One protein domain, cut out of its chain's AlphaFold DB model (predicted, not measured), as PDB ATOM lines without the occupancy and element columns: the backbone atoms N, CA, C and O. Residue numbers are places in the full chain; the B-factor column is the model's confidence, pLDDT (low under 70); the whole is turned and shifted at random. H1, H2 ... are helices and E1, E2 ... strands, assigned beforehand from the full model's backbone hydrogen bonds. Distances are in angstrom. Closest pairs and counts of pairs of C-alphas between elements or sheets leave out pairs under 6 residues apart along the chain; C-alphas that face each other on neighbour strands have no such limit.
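This is residues 45 to 198 of the 203 residues of the protein "Prepilin-type N-terminal cleavage/methylation domain-containing protein" of Candidatus Moranbacteria bacterium (UniProt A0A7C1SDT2). A curled sheet of five strands, like part of a barrel, wraps round residues 64 to 83 of one very long helix, H1, whose first residues, 45 to 60, stick out free as an arm. The printed part has 154 residues with two named helices and five named strands, in the order H1, H2, E1, E2, E3, E4, E5, class mixed, helices and strands. The sheet's order is E2, E1, E3, E4, E5, antiparallel throughout. The whole is only just compact, close to loose, with a radius of gyration of the C-alphas of 17.5 A and spans of 68 by 34 by 27 A.

In the strongly twisted sheet, E3, residues 149 to 161, bends by 56 degrees at residue 152. Its antiparallel neighbour E4, residues 166 to 174, forms a hairpin with it, with N 157 and O 170 2.8 A apart. E5, residues 191 to 198, completes a meander E3, E4, E5, each strand the antiparallel neighbour of the one before; N 171 and O 194 are 2.8 A apart. E1, residues 132 to 136, pairs with E3 through N 133 and O 152, 2.8 A. E2, residues 139 to 141, forms a hairpin with E1, with N 134 and O 141 2.7 A apart. H1, residues 45 to 89, is on one face of the sheet, two layers; its closest C-alphas to E4 are those of Ala 72 and Ser 171, 5.1 A. H2, residues 118 to 121, is not on the sheet and is apart from H1. Every O i to N i+4 pair in H1 is within hydrogen-bond range; H2 is too short for such a pair.

H1 runs 65.7 A from C-alpha 45 at (21.683, -41.253, 38.578). E3 measures 34.3 A, E4 25.7 A and E5 22.7 A, ending at C-alpha 198 at (25.032, 10.763, 20.855).

The printed part has no cut. The links H1 to H2 and E4 to E5 are long. Residues 101 to 102 and 113 to 115 have pLDDT under 70.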
ATOM      1  N   LEU A  45      20.623 -42.043  37.950       98.31
ATOM      2  CA  LEU A  45      21.683 -41.253  38.578       98.31
ATOM      3  C   LEU A  45      22.610 -40.591  37.549       98.31
ATOM      4  O   LEU A  45      22.967 -39.427  37.702       98.31
ATOM      5  N   VAL A  46      22.975 -41.290  36.471       98.19
ATOM      6  CA  VAL A  46      23.783 -40.687  35.396       98.19
ATOM      7  C   VAL A  46      23.014 -39.558  34.704       98.19
ATOM      8  O   VAL A  46      23.576 -38.489  34.456       98.19
ATOM      9  N   ALA A  47      21.720 -39.759  34.439       98.12
ATOM     10  CA  ALA A  47      20.876 -38.743  33.815       98.12
ATOM     11  C   ALA A  47      20.728 -37.485  34.691       98.12
ATOM     12  O   ALA A  47      20.843 -36.368  34.181       98.12
ATOM     13  N   THR A  48      20.522 -37.641  36.005       98.19
ATOM     14  CA  THR A  48      20.415 -36.493  36.920       98.19
ATOM     15  C   THR A  48      21.724 -35.723  37.027       98.19
ATOM     16  O   THR A  48      21.701 -34.494  36.974       98.19
ATOM     17  N   VAL A  49      22.868 -36.411  37.103       98.25
ATOM     18  CA  VAL A  49      24.186 -35.756  37.103       98.25
ATOM     19  C   VAL A  49      24.403 -34.962  35.813       98.25
ATOM     20  O   VAL A  49      24.832 -33.811  35.876       98.25
ATOM     21  N   GLY A  50      24.048 -35.523  34.653       97.56
ATOM     22  CA  GLY A  50      24.142 -34.815  33.372       97.56
ATOM     23  C   GLY A  50      23.319 -33.523  33.341       97.56
ATOM     24  O   GLY A  50      23.813 -32.480  32.906       97.56
ATOM     25  N   LEU A  51      22.093 -33.561  33.872       97.69
ATOM     26  CA  LEU A  51      21.237 -32.377  33.973       97.69
ATOM     27  C   LEU A  51      21.823 -31.316  34.917       97.69
ATOM     28  O   LEU A  51      21.808 -30.131  34.587       97.69
ATOM     29  N   ILE A  52      22.372 -31.732  36.064       98.12
ATOM     30  CA  ILE A  52      23.013 -30.822  37.026       98.12
ATOM     31  C   ILE A  52      24.193 -30.098  36.372       98.12
ATOM     32  O   ILE A  52      24.288 -28.876  36.468       98.12
ATOM     33  N   LEU A  53      25.060 -30.821  35.658       97.44
ATOM     34  CA  LEU A  53      26.208 -30.223  34.967       97.44
ATOM     35  C   LEU A  53      25.772 -29.212  33.898       97.44
ATOM     36  O   LEU A  53      26.324 -28.114  33.828       97.44
ATOM     37  N   SER A  54      24.745 -29.540  33.108       96.69
ATOM     38  CA  SER A  54      24.178 -28.605  32.127       96.69
ATOM     39  C   SER A  54      23.608 -27.351  32.798       96.69
ATOM     40  O   SER A  54      23.861 -26.235  32.345       96.69
ATOM     41  N   SER A  55      22.898 -27.514  33.917       97.12
ATOM     42  CA  SER A  55      22.342 -26.395  34.679       97.12
ATOM     43  C   SER A  55      23.428 -25.474  35.245       97.12
ATOM     44  O   SER A  55      23.253 -24.256  35.211       97.12
ATOM     45  N   ILE A  56      24.550 -26.028  35.720       96.88
ATOM     46  CA  ILE A  56      25.697 -25.247  36.210       96.88
ATOM     47  C   ILE A  56      26.308 -24.418  35.077       96.88
ATOM     48  O   ILE A  56      26.520 -23.219  35.257       96.88
ATOM     49  N   ASN A  57      26.544 -25.019  33.909       94.56
ATOM     50  CA  ASN A  57      27.099 -24.300  32.759       94.56
ATOM     51  C   ASN A  57      26.178 -23.152  32.321       94.56
ATOM     52  O   ASN A  57      26.626 -22.013  32.222       94.56
ATOM     53  N   ASN A  58      24.873 -23.414  32.204       94.25
ATOM     54  CA  ASN A  58      23.888 -22.379  31.876       94.25
ATOM     55  C   ASN A  58      23.863 -21.244  32.917       94.25
ATOM     56  O   ASN A  58      23.692 -20.076  32.566       94.25
ATOM     57  N   SER A  59      24.041 -21.567  34.202       96.06
ATOM     58  CA  SER A  59      24.121 -20.567  35.271       96.06
ATOM     59  C   SER A  59      25.375 -19.697  35.148       96.06
ATOM     60  O   SER A  59      25.292 -18.476  35.293       96.06
ATOM     61  N   ILE A  60      26.524 -20.299  34.826       93.81
ATOM     62  CA  ILE A  60      27.777 -19.576  34.576       93.81
ATOM     63  C   ILE A  60      27.628 -18.651  33.364       93.81
ATOM     64  O   ILE A  60      28.025 -17.488  33.449       93.81
ATOM     65  N   ASP A  61      27.029 -19.122  32.274       93.31
ATOM     66  CA  ASP A  61      26.830 -18.324  31.061       93.31
ATOM     67  C   ASP A  61      25.864 -17.165  31.292       93.31
ATOM     68  O   ASP A  61      26.159 -16.030  30.918       93.31
ATOM     69  N   SER A  62      24.760 -17.409  32.001       95.56
ATOM     70  CA  SER A  62      23.820 -16.362  32.411       95.56
ATOM     71  C   SER A  62      24.491 -15.302  33.295       95.56
ATOM     72  O   SER A  62      24.301 -14.097  33.091       95.56
ATOM     73  N   ARG A  63      25.348 -15.726  34.236       95.75
ATOM     74  CA  ARG A  63      26.146 -14.810  35.060       95.75
ATOM     75  C   ARG A  63      27.114 -13.986  34.209       95.75
ATOM     76  O   ARG A  63      27.181 -12.773  34.390       95.75
ATOM     77  N   ASN A  64      27.845 -14.613  33.288       95.94
ATOM     78  CA  ASN A  64      28.787 -13.905  32.412       95.94
ATOM     79  C   ASN A  64      28.068 -12.900  31.519       95.94
ATOM     80  O   ASN A  64      28.533 -11.777  31.383       95.94
ATOM     81  N   HIS A  65      26.916 -13.285  30.971       96.31
ATOM     82  CA  HIS A  65      26.075 -12.413  30.165       96.31
ATOM     83  C   HIS A  65      25.615 -11.178  30.949       96.31
ATOM     84  O   HIS A  65      25.652 -10.068  30.426       96.31
ATOM     85  N   THR A  66      25.241 -11.359  32.219       97.00
ATOM     86  CA  THR A  66      24.835 -10.255  33.104       97.00
ATOM     87  C   THR A  66      26.001  -9.317  33.415       97.00
ATOM     88  O   THR A  66      25.847  -8.103  33.356       97.00
ATOM     89  N   ILE A  67      27.186  -9.859  33.706       96.62
ATOM     90  CA  ILE A  67      28.386  -9.040  33.931       96.62
ATOM     91  C   ILE A  67      28.747  -8.282  32.647       96.62
ATOM     92  O   ILE A  67      28.960  -7.076  32.678       96.62
ATOM     93  N   ALA A  68      28.767  -8.965  31.503       96.88
ATOM     94  CA  ALA A  68      29.105  -8.359  30.222       96.88
ATOM     95  C   ALA A  68      28.117  -7.261  29.806       96.88
ATOM     96  O   ALA A  68      28.543  -6.238  29.275       96.88
ATOM     97  N   SER A  69      26.818  -7.431  30.073       97.12
ATOM     98  CA  SER A  69      25.815  -6.401  29.785       97.12
ATOM     99  C   SER A  69      25.989  -5.163  30.665       97.12
ATOM    100  O   SER A  69      25.899  -4.047  30.158       97.12
ATOM    101  N   GLN A  70      26.316  -5.345  31.947       97.00
ATOM    102  CA  GLN A  70      26.644  -4.243  32.854       97.00
ATOM    103  C   GLN A  70      27.911  -3.504  32.407       97.00
ATOM    104  O   GLN A  70      27.902  -2.280  32.338       97.00
ATOM    105  N   LEU A  71      28.963  -4.229  32.018       96.69
ATOM    106  CA  LEU A  71      30.203  -3.636  31.502       96.69
ATOM    107  C   LEU A  71      29.998  -2.893  30.178       96.69
ATOM    108  O   LEU A  71      30.642  -1.868  29.936       96.69
ATOM    109  N   ALA A  72      29.107  -3.400  29.322       96.44
ATOM    110  CA  ALA A  72      28.744  -2.748  28.073       96.44
ATOM    111  C   ALA A  72      28.020  -1.420  28.346       96.44
ATOM    112  O   ALA A  72      28.401  -0.395  27.780       96.44
ATOM    113  N   GLN A  73      27.037  -1.423  29.254       96.69
ATOM    114  CA  GLN A  73      26.335  -0.209  29.685       96.69
ATOM    115  C   GLN A  73      27.286   0.794  30.335       96.69
ATOM    116  O   GLN A  73      27.290   1.957  29.947       96.69
ATOM    117  N   GLU A  74      28.147   0.343  31.248       95.25
ATOM    118  CA  GLU A  74      29.163   1.185  31.882       95.25
ATOM    119  C   GLU A  74      30.044   1.869  30.831       95.25
ATOM    120  O   GLU A  74      30.191   3.084  30.859       95.25
ATOM    121  N   GLY A  75      30.563   1.122  29.849       93.50
ATOM    122  CA  GLY A  75      31.380   1.701  28.779       93.50
ATOM    123  C   GLY A  75      30.659   2.803  27.996       93.50
ATOM    124  O   GLY A  75      31.284   3.786  27.607       93.50
ATOM    125  N   LEU A  76      29.345   2.677  27.803       94.31
ATOM    126  CA  LEU A  76      28.535   3.705  27.154       94.31
ATOM    127  C   LEU A  76      28.362   4.948  28.036       94.31
ATOM    128  O   LEU A  76      28.466   6.067  27.533       94.31
ATOM    129  N   GLU A  77      28.141   4.765  29.340       94.69
ATOM    130  CA  GLU A  77      28.072   5.879  30.293       94.69
ATOM    131  C   GLU A  77      29.402   6.626  30.401       94.69
ATOM    132  O   GLU A  77      29.400   7.850  30.490       94.69
ATOM    133  N   LEU A  78      30.539   5.929  30.321       92.31
ATOM    134  CA  LEU A  78      31.854   6.573  30.305       92.31
ATOM    135  C   LEU A  78      32.020   7.482  29.082       92.31
ATOM    136  O   LEU A  78      32.475   8.614  29.217       92.31
ATOM    137  N   VAL A  79      31.575   7.048  27.900       91.44
ATOM    138  CA  VAL A  79      31.610   7.902  26.699       91.44
ATOM    139  C   VAL A  79      30.681   9.112  26.838       91.44
ATOM    140  O   VAL A  79      31.050  10.216  26.435       91.44
ATOM    141  N   ARG A  80      29.494   8.942  27.436       92.12
ATOM    142  CA  ARG A  80      28.601  10.076  27.733       92.12
ATOM    143  C   ARG A  80      29.228  11.046  28.722       92.12
ATOM    144  O   ARG A  80      29.163  12.246  28.497       92.12
ATOM    145  N   ASN A  81      29.873  10.532  29.763       91.38
ATOM    146  CA  ASN A  81      30.575  11.335  30.754       91.38
ATOM    147  C   ASN A  81      31.676  12.186  30.101       91.38
ATOM    148  O   ASN A  81      31.754  13.381  30.375       91.38
ATOM    149  N   ILE A  82      32.460  11.613  29.178       89.06
ATOM    150  CA  ILE A  82      33.449  12.362  28.388       89.06
ATOM    151  C   ILE A  82      32.768  13.489  27.601       89.06
ATOM    152  O   ILE A  82      33.171  14.645  27.711       89.06
ATOM    153  N   ARG A  83      31.703  13.175  26.852       89.69
ATOM    154  CA  ARG A  83      30.966  14.162  26.049       89.69
ATOM    155  C   ARG A  83      30.429  15.314  26.899       89.69
ATOM    156  O   ARG A  83      30.576  16.479  26.537       89.69
ATOM    157  N   ASP A  84      29.781  14.976  28.007       91.19
ATOM    158  CA  ASP A  84      29.116  15.944  28.876       91.19
ATOM    159  C   ASP A  84      30.147  16.843  29.572       91.19
ATOM    160  O   ASP A  84      29.948  18.054  29.653       91.19
ATOM    161  N   ASN A  85      31.291  16.283  29.989       89.69
ATOM    162  CA  ASN A  85      32.407  17.070  30.513       89.69
ATOM    163  C   ASN A  85      33.021  17.987  29.454       89.69
ATOM    164  O   ASN A  85      33.257  19.155  29.745       89.69
ATOM    165  N   ASN A  86      33.234  17.497  28.230       89.06
ATOM    166  CA  ASN A  86      33.775  18.310  27.140       89.06
ATOM    167  C   ASN A  86      32.892  19.529  26.850       89.06
ATOM    168  O   ASN A  86      33.404  20.642  26.698       89.06
ATOM    169  N   TRP A  87      31.571  19.324  26.811       90.25
ATOM    170  CA  TRP A  87      30.603  20.407  26.660       90.25
ATOM    171  C   TRP A  87      30.667  21.384  27.839       90.25
ATOM    172  O   TRP A  87      30.834  22.583  27.626       90.25
ATOM    173  N   ALA A  88      30.629  20.879  29.076       90.19
ATOM    174  CA  ALA A  88      30.671  21.709  30.279       90.19
ATOM    175  C   ALA A  88      31.971  22.526  30.412       90.19
ATOM    176  O   ALA A  88      31.945  23.648  30.915       90.19
ATOM    177  N   SER A  89      33.108  21.987  29.956       89.69
ATOM    178  CA  SER A  89      34.406  22.671  29.995       89.69
ATOM    179  C   SER A  89      34.659  23.609  28.812       89.69
ATOM    180  O   SER A  89      35.671  24.308  28.812       89.69
ATOM    181  N   GLY A  90      33.793  23.608  27.790       87.00
ATOM    182  CA  GLY A  90      34.030  24.341  26.544       87.00
ATOM    183  C   GLY A  90      35.274  23.843  25.804       87.00
ATOM    184  O   GLY A  90      36.114  24.644  25.395       87.00
ATOM    185  N   ALA A  91      35.427  22.519  25.686       86.38
ATOM    186  CA  ALA A  91      36.593  21.908  25.056       86.38
ATOM    187  C   ALA A  91      36.783  22.423  23.610       86.38
ATOM    188  O   ALA A  91      35.789  22.626  22.908       86.38
ATOM    189  N   PRO A  92      38.027  22.598  23.115       83.44
ATOM    190  CA  PRO A  92      38.283  23.147  21.777       83.44
ATOM    191  C   PRO A  92      37.605  22.377  20.631       83.44
ATOM    192  O   PRO A  92      37.256  22.976  19.617       83.44
ATOM    193  N   GLY A  93      37.415  21.061  20.792       82.00
ATOM    194  CA  GLY A  93      36.703  20.184  19.852       82.00
ATOM    195  C   GLY A  93      35.193  20.049  20.104       82.00
ATOM    196  O   GLY A  93      34.552  19.178  19.518       82.00
ATOM    197  N   GLY A  94      34.620  20.868  20.991       87.50
ATOM    198  CA  GLY A  94      33.211  20.817  21.383       87.50
ATOM    199  C   GLY A  94      32.836  19.542  22.147       87.50
ATOM    200  O   GLY A  94      33.685  18.868  22.727       87.50
ATOM    201  N   SER A  95      31.548  19.179  22.121       87.69
ATOM    202  CA  SER A  95      31.011  17.999  22.830       87.69
ATOM    203  C   SER A  95      31.734  16.690  22.473       87.69
ATOM    204  O   SER A  95      31.834  15.785  23.297       87.69
ATOM    205  N   PHE A  96      32.254  16.574  21.249       88.75
ATOM    206  CA  PHE A  96      32.944  15.373  20.768       88.75
ATOM    207  C   PHE A  96      34.467  15.491  20.774       88.75
ATOM    208  O   PHE A  96      35.135  14.687  20.120       88.75
ATOM    209  N   ASP A  97      35.031  16.444  21.523       86.31
ATOM    210  CA  ASP A  97      36.477  16.518  21.690       86.31
ATOM    211  C   ASP A  97      37.034  15.163  22.157       86.31
ATOM    212  O   ASP A  97      36.492  14.520  23.059       86.31
ATOM    213  N   ARG A  98      38.081  14.676  21.486       81.44
ATOM    214  CA  ARG A  98      38.715  13.359  21.722       81.44
ATOM    215  C   ARG A  98      37.816  12.134  21.451       81.44
ATOM    216  O   ARG A  98      38.343  11.042  21.279       81.44
ATOM    217  N   LEU A  99      36.502  12.291  21.281       83.56
ATOM    218  CA  LEU A  99      35.559  11.252  20.834       83.56
ATOM    219  C   LEU A  99      35.511  11.137  19.303       83.56
ATOM    220  O   LEU A  99      34.464  10.867  18.708       83.56
ATOM    221  N   SER A 100      36.646  11.375  18.647       71.81
ATOM    222  CA  SER A 100      36.750  11.285  17.197       71.81
ATOM    223  C   SER A 100      37.441   9.991  16.766       71.81
ATOM    224  O   SER A 100      38.438   9.565  17.344       71.81
ATOM    225  N   GLN A 101      36.905   9.454  15.668       67.38
ATOM    226  CA  GLN A 101      37.418   8.403  14.792       67.38
ATOM    227  C   GLN A 101      36.935   6.963  14.994       67.38
ATOM    228  O   GLN A 101      36.839   6.419  16.089       67.38
ATOM    229  N   ASN A 102      36.747   6.379  13.806       63.88
ATOM    230  CA  ASN A 102      36.342   5.046  13.369       63.88
ATOM    231  C   ASN A 102      37.293   3.933  13.854       63.88
ATOM    232  O   ASN A 102      37.833   3.149  13.073       63.88
ATOM    233  N   SER A 103      37.582   3.939  15.148       74.38
ATOM    234  CA  SER A 103      38.542   3.075  15.823       74.38
ATOM    235  C   SER A 103      37.908   2.440  17.052       74.38
ATOM    236  O   SER A 103      36.874   2.878  17.559       74.38
ATOM    237  N   PHE A 104      38.541   1.372  17.527       85.06
ATOM    238  CA  PHE A 104      38.204   0.768  18.805       85.06
ATOM    239  C   PHE A 104      39.022   1.422  19.901       85.06
ATOM    240  O   PHE A 104      40.238   1.567  19.763       85.06
ATOM    241  N   CYS A 105      38.341   1.795  20.973       88.69
ATOM    242  CA  CYS A 105      38.923   2.420  22.140       88.69
ATOM    243  C   CYS A 105      38.716   1.558  23.382       88.69
ATOM    244  O   CYS A 105      37.743   0.803  23.490       88.69
ATOM    245  N   ARG A 106      39.620   1.716  24.343       89.62
ATOM    246  CA  ARG A 106      39.404   1.358  25.744       89.62
ATOM    247  C   ARG A 106      39.197   2.640  26.549       89.62
ATOM    248  O   ARG A 106      39.732   3.689  26.200       89.62
ATOM    249  N   ILE A 107      38.401   2.542  27.602       88.62
ATOM    250  CA  ILE A 107      38.132   3.630  28.546       88.62
ATOM    251  C   ILE A 107      37.954   2.974  29.913       88.62
ATOM    252  O   ILE A 107      37.291   1.934  29.986       88.62
ATOM    253  N   ASN A 108      38.525   3.544  30.967       88.00
ATOM    254  CA  ASN A 108      38.308   3.155  32.359       88.00
ATOM    255  C   ASN A 108      37.430   4.162  33.095       88.00
ATOM    256  O   ASN A 108      37.314   5.322  32.712       88.00
ATOM    257  N   TYR A 109      36.839   3.723  34.207       84.81
ATOM    258  CA  TYR A 109      36.020   4.593  35.052       84.81
ATOM    259  C   TYR A 109      36.818   5.702  35.755       84.81
ATOM    260  O   TYR A 109      36.242   6.698  36.181       84.81
ATOM    261  N   ASN A 110      38.125   5.499  35.916       82.25
ATOM    262  CA  ASN A 110      39.056   6.394  36.598       82.25
ATOM    263  C   ASN A 110      40.051   7.052  35.638       82.25
ATOM    264  O   ASN A 110      41.026   7.637  36.108       82.25
ATOM    265  N   ASP A 111      39.834   6.940  34.323       79.00
ATOM    266  CA  ASP A 111      40.683   7.640  33.370       79.00
ATOM    267  C   ASP A 111      40.524   9.147  33.588       79.00
ATOM    268  O   ASP A 111      39.420   9.696  33.564       79.00
ATOM    269  N   ASP A 112      41.651   9.821  33.806       72.31
ATOM    270  CA  ASP A 112      41.693  11.271  33.757       72.31
ATOM    271  C   ASP A 112      41.418  11.686  32.309       72.31
ATOM    272  O   ASP A 112      42.179  11.350  31.397       72.31
ATOM    273  N   LEU A 113      40.325  12.419  32.090       68.62
ATOM    274  CA  LEU A 113      39.925  12.906  30.772       68.62
ATOM    275  C   LEU A 113      41.054  13.696  30.083       68.62
ATOM    276  O   LEU A 113      41.151  13.706  28.856       68.62
ATOM    277  N   SER A 114      41.944  14.322  30.861       68.12
ATOM    278  CA  SER A 114      43.117  15.024  30.342       68.12
ATOM    279  C   SER A 114      44.219  14.083  29.834       68.12
ATOM    280  O   SER A 114      44.942  14.460  28.906       68.12
ATOM    281  N   ALA A 115      44.306  12.858  30.358       69.19
ATOM    282  CA  ALA A 115      45.265  11.825  29.963       69.19
ATOM    283  C   ALA A 115      44.728  10.893  28.863       69.19
ATOM    284  O   ALA A 115      45.511  10.426  28.032       69.19
ATOM    285  N   TRP A 116      43.410  10.666  28.811       81.12
ATOM    286  CA  TRP A 116      42.783   9.811  27.802       81.12
ATOM    287  C   TRP A 116      43.011  10.364  26.394       81.12
ATOM    288  O   TRP A 116      42.681  11.516  26.099       81.12
ATOM    289  N   SER A 117      43.607   9.584  25.498       74.56
ATOM    290  CA  SER A 117      43.979  10.091  24.173       74.56
ATOM    291  C   SER A 117      43.752   9.065  23.079       74.56
ATOM    292  O   SER A 117      44.051   7.884  23.234       74.56
ATOM    293  N   THR A 118      43.314   9.538  21.913       71.56
ATOM    294  CA  THR A 118      43.099   8.684  20.738       71.56
ATOM    295  C   THR A 118      44.365   7.912  20.345       71.56
ATOM    296  O   THR A 118      44.269   6.795  19.860       71.56
ATOM    297  N   ALA A 119      45.559   8.460  20.595       73.19
ATOM    298  CA  ALA A 119      46.824   7.806  20.254       73.19
ATOM    299  C   ALA A 119      47.174   6.602  21.150       73.19
ATOM    300  O   ALA A 119      47.821   5.670  20.680       73.19
ATOM    301  N   ASN A 120      46.790   6.634  22.431       78.06
ATOM    302  CA  ASN A 120      47.208   5.631  23.417       78.06
ATOM    303  C   ASN A 120      46.080   4.707  23.867       78.06
ATOM    304  O   ASN A 120      46.366   3.640  24.406       78.06
ATOM    305  N   ASP A 121      44.827   5.114  23.670       85.19
ATOM    306  CA  ASP A 121      43.648   4.403  24.168       85.19
ATOM    307  C   ASP A 121      42.678   4.020  23.055       85.19
ATOM    308  O   ASP A 121      41.815   3.169  23.266       85.19
ATOM    309  N   CYS A 122      42.861   4.576  21.856       84.94
ATOM    310  CA  CYS A 122      42.176   4.154  20.645       84.94
ATOM    311  C   CYS A 122      43.163   3.571  19.627       84.94
ATOM    312  O   CYS A 122      44.377   3.735  19.727       84.94
ATOM    313  N   SER A 123      42.630   2.833  18.650       77.06
ATOM    314  CA  SER A 123      43.401   2.280  17.524       77.06
ATOM    315  C   SER A 123      44.490   1.273  17.940       77.06
ATOM    316  O   SER A 123      45.495   1.114  17.250       77.06
ATOM    317  N   LEU A 124      44.261   0.520  19.022       75.00
ATOM    318  CA  LEU A 124      45.214  -0.423  19.642       75.00
ATOM    319  C   LEU A 124      45.477  -1.714  18.828       75.00
ATOM    320  O   LEU A 124      45.998  -2.701  19.347       75.00
ATOM    321  N   GLY A 125      45.129  -1.717  17.541       71.31
ATOM    322  CA  GLY A 125      45.237  -2.867  16.647       71.31
ATOM    323  C   GLY A 125      44.119  -3.901  16.826       71.31
ATOM    324  O   GLY A 125      43.147  -3.695  17.553       71.31
ATOM    325  N   ALA A 126      44.257  -5.025  16.114       71.38
ATOM    326  CA  ALA A 126      43.250  -6.089  16.032       71.38
ATOM    327  C   ALA A 126      43.372  -7.173  17.127       71.38
ATOM    328  O   ALA A 126      42.609  -8.139  17.111       71.38
ATOM    329  N   SER A 127      44.331  -7.051  18.057       81.25
ATOM    330  CA  SER A 127      44.432  -7.981  19.192       81.25
ATOM    331  C   SER A 127      43.340  -7.696  20.228       81.25
ATOM    332  O   SER A 127      42.928  -6.553  20.408       81.25
ATOM    333  N   VAL A 128      42.892  -8.738  20.933       82.94
ATOM    334  CA  VAL A 128      41.936  -8.629  22.049       82.94
ATOM    335  C   VAL A 128      42.632  -8.176  23.334       82.94
ATOM    336  O   VAL A 128      42.027  -7.466  24.132       82.94
ATOM    337  N   ASP A 129      43.911  -8.520  23.505       85.94
ATOM    338  CA  ASP A 129      44.713  -8.226  24.701       85.94
ATOM    339  C   ASP A 129      44.625  -6.778  25.220       85.94
ATOM    340  O   ASP A 129      44.469  -6.609  26.433       85.94
ATOM    341  N   PRO A 130      44.692  -5.722  24.379       87.38
ATOM    342  CA  PRO A 130      44.596  -4.340  24.856       87.38
ATOM    343  C   PRO A 130      43.214  -3.947  25.396       87.38
ATOM    344  O   PRO A 130      43.098  -2.894  26.016       87.38
ATOM    345  N   TYR A 131      42.188  -4.769  25.173       90.88
ATOM    346  CA  TYR A 131      40.808  -4.528  25.601       90.88
ATOM    347  C   TYR A 131      40.392  -5.415  26.784       90.88
ATOM    348  O   TYR A 131      39.281  -5.270  27.294       90.88
ATOM    349  N   VAL A 132      41.254  -6.342  27.217       93.00
ATOM    350  CA  VAL A 132      40.986  -7.228  28.357       93.00
ATOM    351  C   VAL A 132      40.932  -6.414  29.648       93.00
ATOM    352  O   VAL A 132      41.839  -5.640  29.950       93.00
ATOM    353  N   LEU A 133      39.870  -6.624  30.421       93.62
ATOM    354  CA  LEU A 133      39.665  -5.995  31.716       93.62
ATOM    355  C   LEU A 133      40.267  -6.862  32.823       93.62
ATOM    356  O   LEU A 133      40.092  -8.084  32.847       93.62
ATOM    357  N   SER A 134      40.921  -6.216  33.774       93.62
ATOM    358  CA  SER A 134      41.339  -6.774  35.055       93.62
ATOM    359  C   SER A 134      40.316  -6.436  36.139       93.62
ATOM    360  O   SER A 134      39.613  -5.430  36.049       93.62
ATOM    361  N   TYR A 135      40.210  -7.284  37.163       92.00
ATOM    362  CA  TYR A 135      39.337  -7.036  38.314       92.00
ATOM    363  C   TYR A 135      40.160  -6.604  39.528       92.00
ATOM    364  O   TYR A 135      40.782  -7.435  40.193       92.00
ATOM    365  N   THR A 136      40.147  -5.305  39.822       89.88
ATOM    366  CA  THR A 136      40.949  -4.692  40.889       89.88
ATOM    367  C   THR A 136      40.095  -3.691  41.662       89.88
ATOM    368  O   THR A 136      39.341  -2.917  41.079       89.88
ATOM    369  N   GLY A 137      40.191  -3.702  42.995       86.25
ATOM    370  CA  GLY A 137      39.493  -2.719  43.835       86.25
ATOM    371  C   GLY A 137      37.966  -2.742  43.698       86.25
ATOM    372  O   GLY A 137      37.339  -1.707  43.864       86.25
ATOM    373  N   ASN A 138      37.381  -3.909  43.401       88.88
ATOM    374  CA  ASN A 138      35.959  -4.140  43.092       88.88
ATOM    375  C   ASN A 138      35.464  -3.622  41.732       88.88
ATOM    376  O   ASN A 138      34.278  -3.778  41.436       88.88
ATOM    377  N   TYR A 139      36.343  -3.086  40.890       90.50
ATOM    378  CA  TYR A 139      35.995  -2.582  39.564       90.50
ATOM    379  C   TYR A 139      36.639  -3.424  38.467       90.50
ATOM    380  O   TYR A 139      37.708  -4.013  38.648       90.50
ATOM    381  N   TYR A 140      35.975  -3.470  37.315       92.81
ATOM    382  CA  TYR A 140      36.585  -3.956  36.088       92.81
ATOM    383  C   TYR A 140      37.238  -2.778  35.378       92.81
ATOM    384  O   TYR A 140      36.572  -1.803  35.034       92.81
ATOM    385  N   GLN A 141      38.538  -2.868  35.156       91.31
ATOM    386  CA  GLN A 141      39.309  -1.813  34.516       91.31
ATOM    387  C   GLN A 141      40.429  -2.417  33.687       91.31
ATOM    388  O   GLN A 141      40.958  -3.480  34.002       91.31
ATOM    389  N   TRP A 142      40.792  -1.748  32.608       89.38
ATOM    390  CA  TRP A 142      42.010  -2.050  31.895       89.38
ATOM    391  C   TRP A 142      43.218  -1.642  32.742       89.38
ATOM    392  O   TRP A 142      43.312  -0.509  33.212       89.38
ATOM    393  N   GLU A 143      44.164  -2.563  32.888       85.25
ATOM    394  CA  GLU A 143      45.465  -2.316  33.495       85.25
ATOM    395  C   GLU A 143      46.555  -2.935  32.624       85.25
ATOM    396  O   GLU A 143      46.416  -4.048  32.112       85.25
ATOM    397  N   ASN A 144      47.700  -2.259  32.526       79.19
ATOM    398  CA  ASN A 144      48.890  -2.809  31.880       79.19
ATOM    399  C   ASN A 144      49.686  -3.733  32.822       79.19
ATOM    400  O   ASN A 144      50.915  -3.677  32.879       79.19
ATOM    401  N   LEU A 145      48.991  -4.541  33.624       77.06
ATOM    402  CA  LEU A 145      49.589  -5.481  34.564       77.06
ATOM    403  C   LEU A 145      49.023  -6.885  34.315       77.06
ATOM    404  O   LEU A 145      47.837  -7.043  34.030       77.06
ATOM    405  N   PRO A 146      49.853  -7.938  34.405       72.69
ATOM    406  CA  PRO A 146      49.392  -9.308  34.189       72.69
ATOM    407  C   PRO A 146      48.511  -9.838  35.333       72.69
ATOM    408  O   PRO A 146      47.847 -10.858  35.158       72.69
ATOM    409  N   ALA A 147      48.501  -9.179  36.495       79.94
ATOM    410  CA  ALA A 147      47.691  -9.583  37.637       79.94
ATOM    411  C   ALA A 147      46.195  -9.327  37.386       79.94
ATOM    412  O   ALA A 147      45.815  -8.334  36.775       79.94
ATOM    413  N   ASN A 148      45.346 -10.231  37.885       87.62
ATOM    414  CA  ASN A 148      43.882 -10.104  37.903       87.62
ATOM    415  C   ASN A 148      43.184  -9.952  36.539       87.62
ATOM    416  O   ASN A 148      42.007  -9.578  36.516       87.62
ATOM    417  N   LYS A 149      43.852 -10.273  35.421       91.19
ATOM    418  CA  LYS A 149      43.214 -10.314  34.099       91.19
ATOM    419  C   LYS A 149      41.995 -11.227  34.129       91.19
ATOM    420  O   LYS A 149      42.069 -12.381  34.555       91.19
ATOM    421  N   THR A 150      40.873 -10.707  33.658       93.56
ATOM    422  CA  THR A 150      39.635 -11.470  33.531       93.56
ATOM    423  C   THR A 150      39.478 -11.981  32.105       93.56
ATOM    424  O   THR A 150      40.270 -11.678  31.217       93.56
ATOM    425  N   LYS A 151      38.433 -12.772  31.871       93.50
ATOM    426  CA  LYS A 151      38.049 -13.187  30.520       93.50
ATOM    427  C   LYS A 151      37.316 -12.099  29.731       93.50
ATOM    428  O   LYS A 151      37.155 -12.257  28.529       93.50
ATOM    429  N   PHE A 152      36.830 -11.049  30.396       95.50
ATOM    430  CA  PHE A 152      36.019 -10.018  29.762       95.50
ATOM    431  C   PHE A 152      36.918  -9.018  29.045       95.50
ATOM    432  O   PHE A 152      37.815  -8.437  29.654       95.50
ATOM    433  N   ALA A 153      36.650  -8.791  27.766       94.25
ATOM    434  CA  ALA A 153      37.272  -7.746  26.976       94.25
ATOM    435  C   ALA A 153      36.213  -6.728  26.560       94.25
ATOM    436  O   ALA A 153      35.195  -7.112  25.986       94.25
ATOM    437  N   ARG A 154      36.450  -5.444  26.846       93.62
ATOM    438  CA  ARG A 154      35.555  -4.333  26.496       93.62
ATOM    439  C   ARG A 154      36.218  -3.434  25.469       93.62
ATOM    440  O   ARG A 154      37.293  -2.893  25.706       93.62
ATOM    441  N   ARG A 155      35.520  -3.214  24.364       91.12
ATOM    442  CA  ARG A 155      35.930  -2.313  23.287       91.12
ATOM    443  C   ARG A 155      34.795  -1.363  22.957       91.12
ATOM    444  O   ARG A 155      33.641  -1.767  22.855       91.12
ATOM    445  N   ILE A 156      35.138  -0.105  22.764       91.75
ATOM    446  CA  ILE A 156      34.189   0.950  22.439       91.75
ATOM    447  C   ILE A 156      34.446   1.343  20.996       91.75
ATOM    448  O   ILE A 156      35.549   1.745  20.645       91.75
ATOM    449  N   LYS A 157      33.441   1.164  20.148       90.56
ATOM    450  CA  LYS A 157      33.451   1.608  18.762       90.56
ATOM    451  C   LYS A 157      32.773   2.966  18.698       90.56
ATOM    452  O   LYS A 157      31.646   3.094  19.169       90.56
ATOM    453  N   ILE A 158      33.449   3.948  18.118       89.56
ATOM    454  CA  ILE A 158      32.883   5.274  17.889       89.56
ATOM    455  C   ILE A 158      32.840   5.497  16.382       89.56
ATOM    456  O   ILE A 158      33.871   5.522  15.713       89.56
ATOM    457  N   GLU A 159      31.634   5.617  15.844       89.38
ATOM    458  CA  GLU A 159      31.387   5.887  14.433       89.38
ATOM    459  C   GLU A 159      30.776   7.274  14.281       89.38
ATOM    460  O   GLU A 159      29.922   7.701  15.059       89.38
ATOM    461  N   GLU A 160      31.245   7.990  13.272       89.31
ATOM    462  CA  GLU A 160      30.711   9.290  12.907       89.31
ATOM    463  C   GLU A 160      29.550   9.121  11.932       89.31
ATOM    464  O   GLU A 160      29.657   8.393  10.944       89.31
ATOM    465  N   GLU A 161      28.447   9.804  12.219       86.12
ATOM    466  CA  GLU A 161      27.261   9.858  11.372       86.12
ATOM    467  C   GLU A 161      26.876  11.321  11.104       86.12
ATOM    468  O   GLU A 161      27.347  12.248  11.771       86.12
ATOM    469  N   ASP A 162      26.028  11.524  10.095       85.44
ATOM    470  CA  ASP A 162      25.425  12.822   9.767       85.44
ATOM    471  C   ASP A 162      26.444  13.962   9.577       85.44
ATOM    472  O   ASP A 162      26.223  15.090  10.000       85.44
ATOM    473  N   GLY A 163      27.591  13.665   8.954       81.50
ATOM    474  CA  GLY A 163      28.621  14.669   8.662       81.50
ATOM    475  C   GLY A 163      29.328  15.238   9.895       81.50
ATOM    476  O   GLY A 163      29.919  16.310   9.797       81.50
ATOM    477  N   GLY A 164      29.260  14.546  11.036       82.50
ATOM    478  CA  GLY A 164      29.947  14.949  12.262       82.50
ATOM    479  C   GLY A 164      29.027  15.402  13.386       82.50
ATOM    480  O   GLY A 164      29.500  15.531  14.517       82.50
ATOM    481  N   GLU A 165      27.731  15.549  13.125       85.81
ATOM    482  CA  GLU A 165      26.749  16.002  14.119       85.81
ATOM    483  C   GLU A 165      26.368  14.928  15.132       85.81
ATOM    484  O   GLU A 165      25.977  15.223  16.266       85.81
ATOM    485  N   THR A 166      26.525  13.662  14.753       90.00
ATOM    486  CA  THR A 166      26.186  12.546  15.624       90.00
ATOM    487  C   THR A 166      27.327  11.543  15.735       90.00
ATOM    488  O   THR A 166      28.176  11.390  14.850       90.00
ATOM    489  N   ARG A 167      27.398  10.885  16.892       89.38
ATOM    490  CA  ARG A 167      28.322   9.784  17.158       89.38
ATOM    491  C   ARG A 167      27.527   8.550  17.526       89.38
ATOM    492  O   ARG A 167      26.824   8.530  18.536       89.38
ATOM    493  N   LYS A 168      27.650   7.512  16.711       92.19
ATOM    494  CA  LYS A 168      27.154   6.183  17.032       92.19
ATOM    495  C   LYS A 168      28.208   5.477  17.874       92.19
ATOM    496  O   LYS A 168      29.307   5.191  17.407       92.19
ATOM    497  N   VAL A 169      27.879   5.237  19.135       92.88
ATOM    498  CA  VAL A 169      28.779   4.624  20.107       92.88
ATOM    499  C   VAL A 169      28.277   3.225  20.413       92.88
ATOM    500  O   VAL A 169      27.173   3.068  20.934       92.88
ATOM    501  N   SER A 170      29.102   2.220  20.136       94.06
ATOM    502  CA  SER A 170      28.818   0.820  20.451       94.06
ATOM    503  C   SER A 170      29.862   0.300  21.440       94.06
ATOM    504  O   SER A 170      31.031   0.127  21.101       94.06
ATOM    505  N   SER A 171      29.444   0.030  22.671       94.94
ATOM    506  CA  SER A 171      30.259  -0.618  23.700       94.94
ATOM    507  C   SER A 171      30.042  -2.125  23.618       94.94
ATOM    508  O   SER A 171      28.935  -2.608  23.846       94.94
ATOM    509  N   ILE A 172      31.076  -2.870  23.238       94.69
ATOM    510  CA  ILE A 172      31.016  -4.305  22.950       94.69
ATOM    511  C   ILE A 172      31.872  -5.034  23.977       94.69
ATOM    512  O   ILE A 172      33.038  -4.687  24.184       94.69
ATOM    513  N   VAL A 173      31.305  -6.068  24.590       96.00
ATOM    514  CA  VAL A 173      31.977  -6.909  25.577       96.00
ATOM    515  C   VAL A 173      31.920  -8.363  25.133       96.00
ATOM    516  O   VAL A 173      30.836  -8.911  24.926       96.00
ATOM    517  N   SER A 174      33.084  -9.000  25.016       95.25
ATOM    518  CA  SER A 174      33.211 -10.435  24.745       95.25
ATOM    519  C   SER A 174      33.945 -11.149  25.878       95.25
ATOM    520  O   SER A 174      34.742 -10.539  26.591       95.25
ATOM    521  N   TRP A 175      33.661 -12.440  26.077       95.25
ATOM    522  CA  TRP A 175      34.328 -13.251  27.110       95.25
ATOM    523  C   TRP A 175      34.906 -14.586  26.629       95.25
ATOM    524  O   TRP A 175      35.253 -15.439  27.446       95.25
ATOM    525  N   ASN A 176      35.097 -14.716  25.314       92.38
ATOM    526  CA  ASN A 176      35.705 -15.871  24.644       92.38
ATOM    527  C   ASN A 176      37.124 -15.613  24.109       92.38
ATOM    528  O   ASN A 176      37.617 -16.385  23.284       92.38
ATOM    529  N   ASN A 177      37.763 -14.510  24.515       88.88
ATOM    530  CA  ASN A 177      39.060 -14.068  23.992       88.88
ATOM    531  C   ASN A 177      39.084 -13.876  22.458       88.88
ATOM    532  O   ASN A 177      40.111 -14.076  21.807       88.88
ATOM    533  N   LYS A 178      37.942 -13.521  21.858       88.94
ATOM    534  CA  LYS A 178      37.829 -13.211  20.430       88.94
ATOM    535  C   LYS A 178      37.269 -11.815  20.218       88.94
ATOM    536  O   LYS A 178      36.417 -11.324  20.961       88.94
ATOM    537  N   TYR A 179      37.737 -11.206  19.139       87.94
ATOM    538  CA  TYR A 179      37.149 -10.003  18.586       87.94
ATOM    539  C   TYR A 179      35.837 -10.371  17.883       87.94
ATOM    540  O   TYR A 179      35.823 -11.239  17.008       87.94
ATOM    541  N   ILE A 180      34.740  -9.715  18.262       89.88
ATOM    542  CA  ILE A 180      33.424  -9.914  17.651       89.88
ATOM    543  C   ILE A 180      32.811  -8.554  17.354       89.88
ATOM    544  O   ILE A 180      32.654  -7.729  18.248       89.88
ATOM    545  N   ASP A 181      32.490  -8.312  16.089       88.44
ATOM    546  CA  ASP A 181      31.769  -7.111  15.678       88.44
ATOM    547  C   ASP A 181      30.299  -7.152  16.075       88.44
ATOM    548  O   ASP A 181      29.704  -8.221  16.208       88.44
ATOM    549  N   VAL A 182      29.691  -5.967  16.168       88.50
ATOM    550  CA  VAL A 182      28.266  -5.780  16.492       88.50
ATOM    551  C   VAL A 182      27.368  -6.683  15.638       88.50
ATOM    552  O   VAL A 182      26.497  -7.362  16.171       88.50
ATOM    553  N   GLY A 183      27.632  -6.785  14.329       90.25
ATOM    554  CA  GLY A 183      26.835  -7.606  13.406       90.25
ATOM    555  C   GLY A 183      26.909  -9.123  13.640       90.25
ATOM    556  O   GLY A 183      26.094  -9.862  13.102       90.25
ATOM    557  N   SER A 184      27.871  -9.610  14.427       91.44
ATOM    558  CA  SER A 184      28.031 -11.034  14.784       91.44
ATOM    559  C   SER A 184      27.988 -11.275  16.298       91.44
ATOM    560  O   SER A 184      28.242 -12.393  16.763       91.44
ATOM    561  N   CYS A 185      27.671 -10.237  17.074       93.69
ATOM    562  CA  CYS A 185      27.633 -10.276  18.524       93.69
ATOM    563  C   CYS A 185      26.345 -10.952  18.997       93.69
ATOM    564  O   CYS A 185      25.251 -10.403  18.890       93.69
ATOM    565  N   THR A 186      26.482 -12.177  19.500       92.75
ATOM    566  CA  THR A 186      25.375 -12.976  20.030       92.75
ATOM    567  C   THR A 186      25.792 -13.642  21.332       92.75
ATOM    568  O   THR A 186      26.982 -13.850  21.583       92.75
ATOM    569  N   THR A 187      24.810 -14.055  22.132       89.00
ATOM    570  CA  THR A 187      25.049 -14.837  23.353       89.00
ATOM    571  C   THR A 187      25.769 -16.154  23.064       89.00
ATOM    572  O   THR A 187      26.644 -16.539  23.830       89.00
ATOM    573  N   SER A 188      25.473 -16.794  21.926       90.06
ATOM    574  CA  SER A 188      26.171 -18.002  21.456       90.06
ATOM    575  C   SER A 188      27.645 -17.755  21.137       90.06
ATOM    576  O   SER A 188      28.457 -18.662  21.279       90.06
ATOM    577  N   ASN A 189      27.990 -16.546  20.690       92.50
ATOM    578  CA  ASN A 189      29.371 -16.140  20.454       92.50
ATOM    579  C   ASN A 189      29.987 -15.477  21.694       92.50
ATOM    580  O   ASN A 189      31.024 -14.837  21.564       92.50
ATOM    581  N   GLU A 190      29.377 -15.610  22.877       94.81
ATOM    582  CA  GLU A 190      29.881 -15.030  24.127       94.81
ATOM    583  C   GLU A 190      30.132 -13.514  24.020       94.81
ATOM    584  O   GLU A 190      31.186 -13.005  24.409       94.81
ATOM    585  N   CYS A 191      29.170 -12.802  23.423       95.81
ATOM    586  CA  CYS A 191      29.253 -11.372  23.163       95.81
ATOM    587  C   CYS A 191      27.943 -10.654  23.513       95.81
ATOM    588  O   CYS A 191      26.846 -11.153  23.245       95.81
ATOM    589  N   VAL A 192      28.071  -9.461  24.095       97.06
ATOM    590  CA  VAL A 192      26.983  -8.509  24.355       97.06
ATOM    591  C   VAL A 192      27.453  -7.114  23.971       97.06
ATOM    592  O   VAL A 192      28.629  -6.793  24.116       97.06
ATOM    593  N   TYR A 193      26.539  -6.269  23.503       96.50
ATOM    594  CA  TYR A 193      26.837  -4.870  23.241       96.50
ATOM    595  C   TYR A 193      25.713  -3.956  23.726       96.50
ATOM    596  O   TYR A 193      24.559  -4.370  23.844       96.50
ATOM    597  N   ALA A 194      26.076  -2.710  24.003       96.56
ATOM    598  CA  ALA A 194      25.168  -1.600  24.237       96.56
ATOM    599  C   ALA A 194      25.489  -0.504  23.221       96.56
ATOM    600  O   ALA A 194      26.657  -0.242  22.935       96.56
ATOM    601  N   GLU A 195      24.460   0.126  22.669       95.25
ATOM    602  CA  GLU A 195      24.611   1.135  21.628       95.25
ATOM    603  C   GLU A 195      23.796   2.379  21.972       95.25
ATOM    604  O   GLU A 195      22.673   2.275  22.468       95.25
ATOM    605  N   ALA A 196      24.353   3.556  21.698       94.31
ATOM    606  CA  ALA A 196      23.575   4.783  21.635       94.31
ATOM    607  C   ALA A 196      24.100   5.723  20.558       94.31
ATOM    608  O   ALA A 196      25.287   5.750  20.233       94.31
ATOM    609  N   LYS A 197      23.180   6.538  20.052       93.06
ATOM    610  CA  LYS A 197      23.483   7.686  19.211       93.06
ATOM    611  C   LYS A 197      23.589   8.914  20.109       93.06
ATOM    612  O   LYS A 197      22.636   9.258  20.806       93.06
ATOM    613  N   LEU A 198      24.765   9.524  20.138       91.69
ATOM    614  CA  LEU A 198      25.032  10.763  20.855       91.69
ATOM    615  C   LEU A 198      24.958  11.922  19.867       91.69
ATOM    616  O   LEU A 198      25.521  11.847  18.778       91.69
TER     617      LEU A 198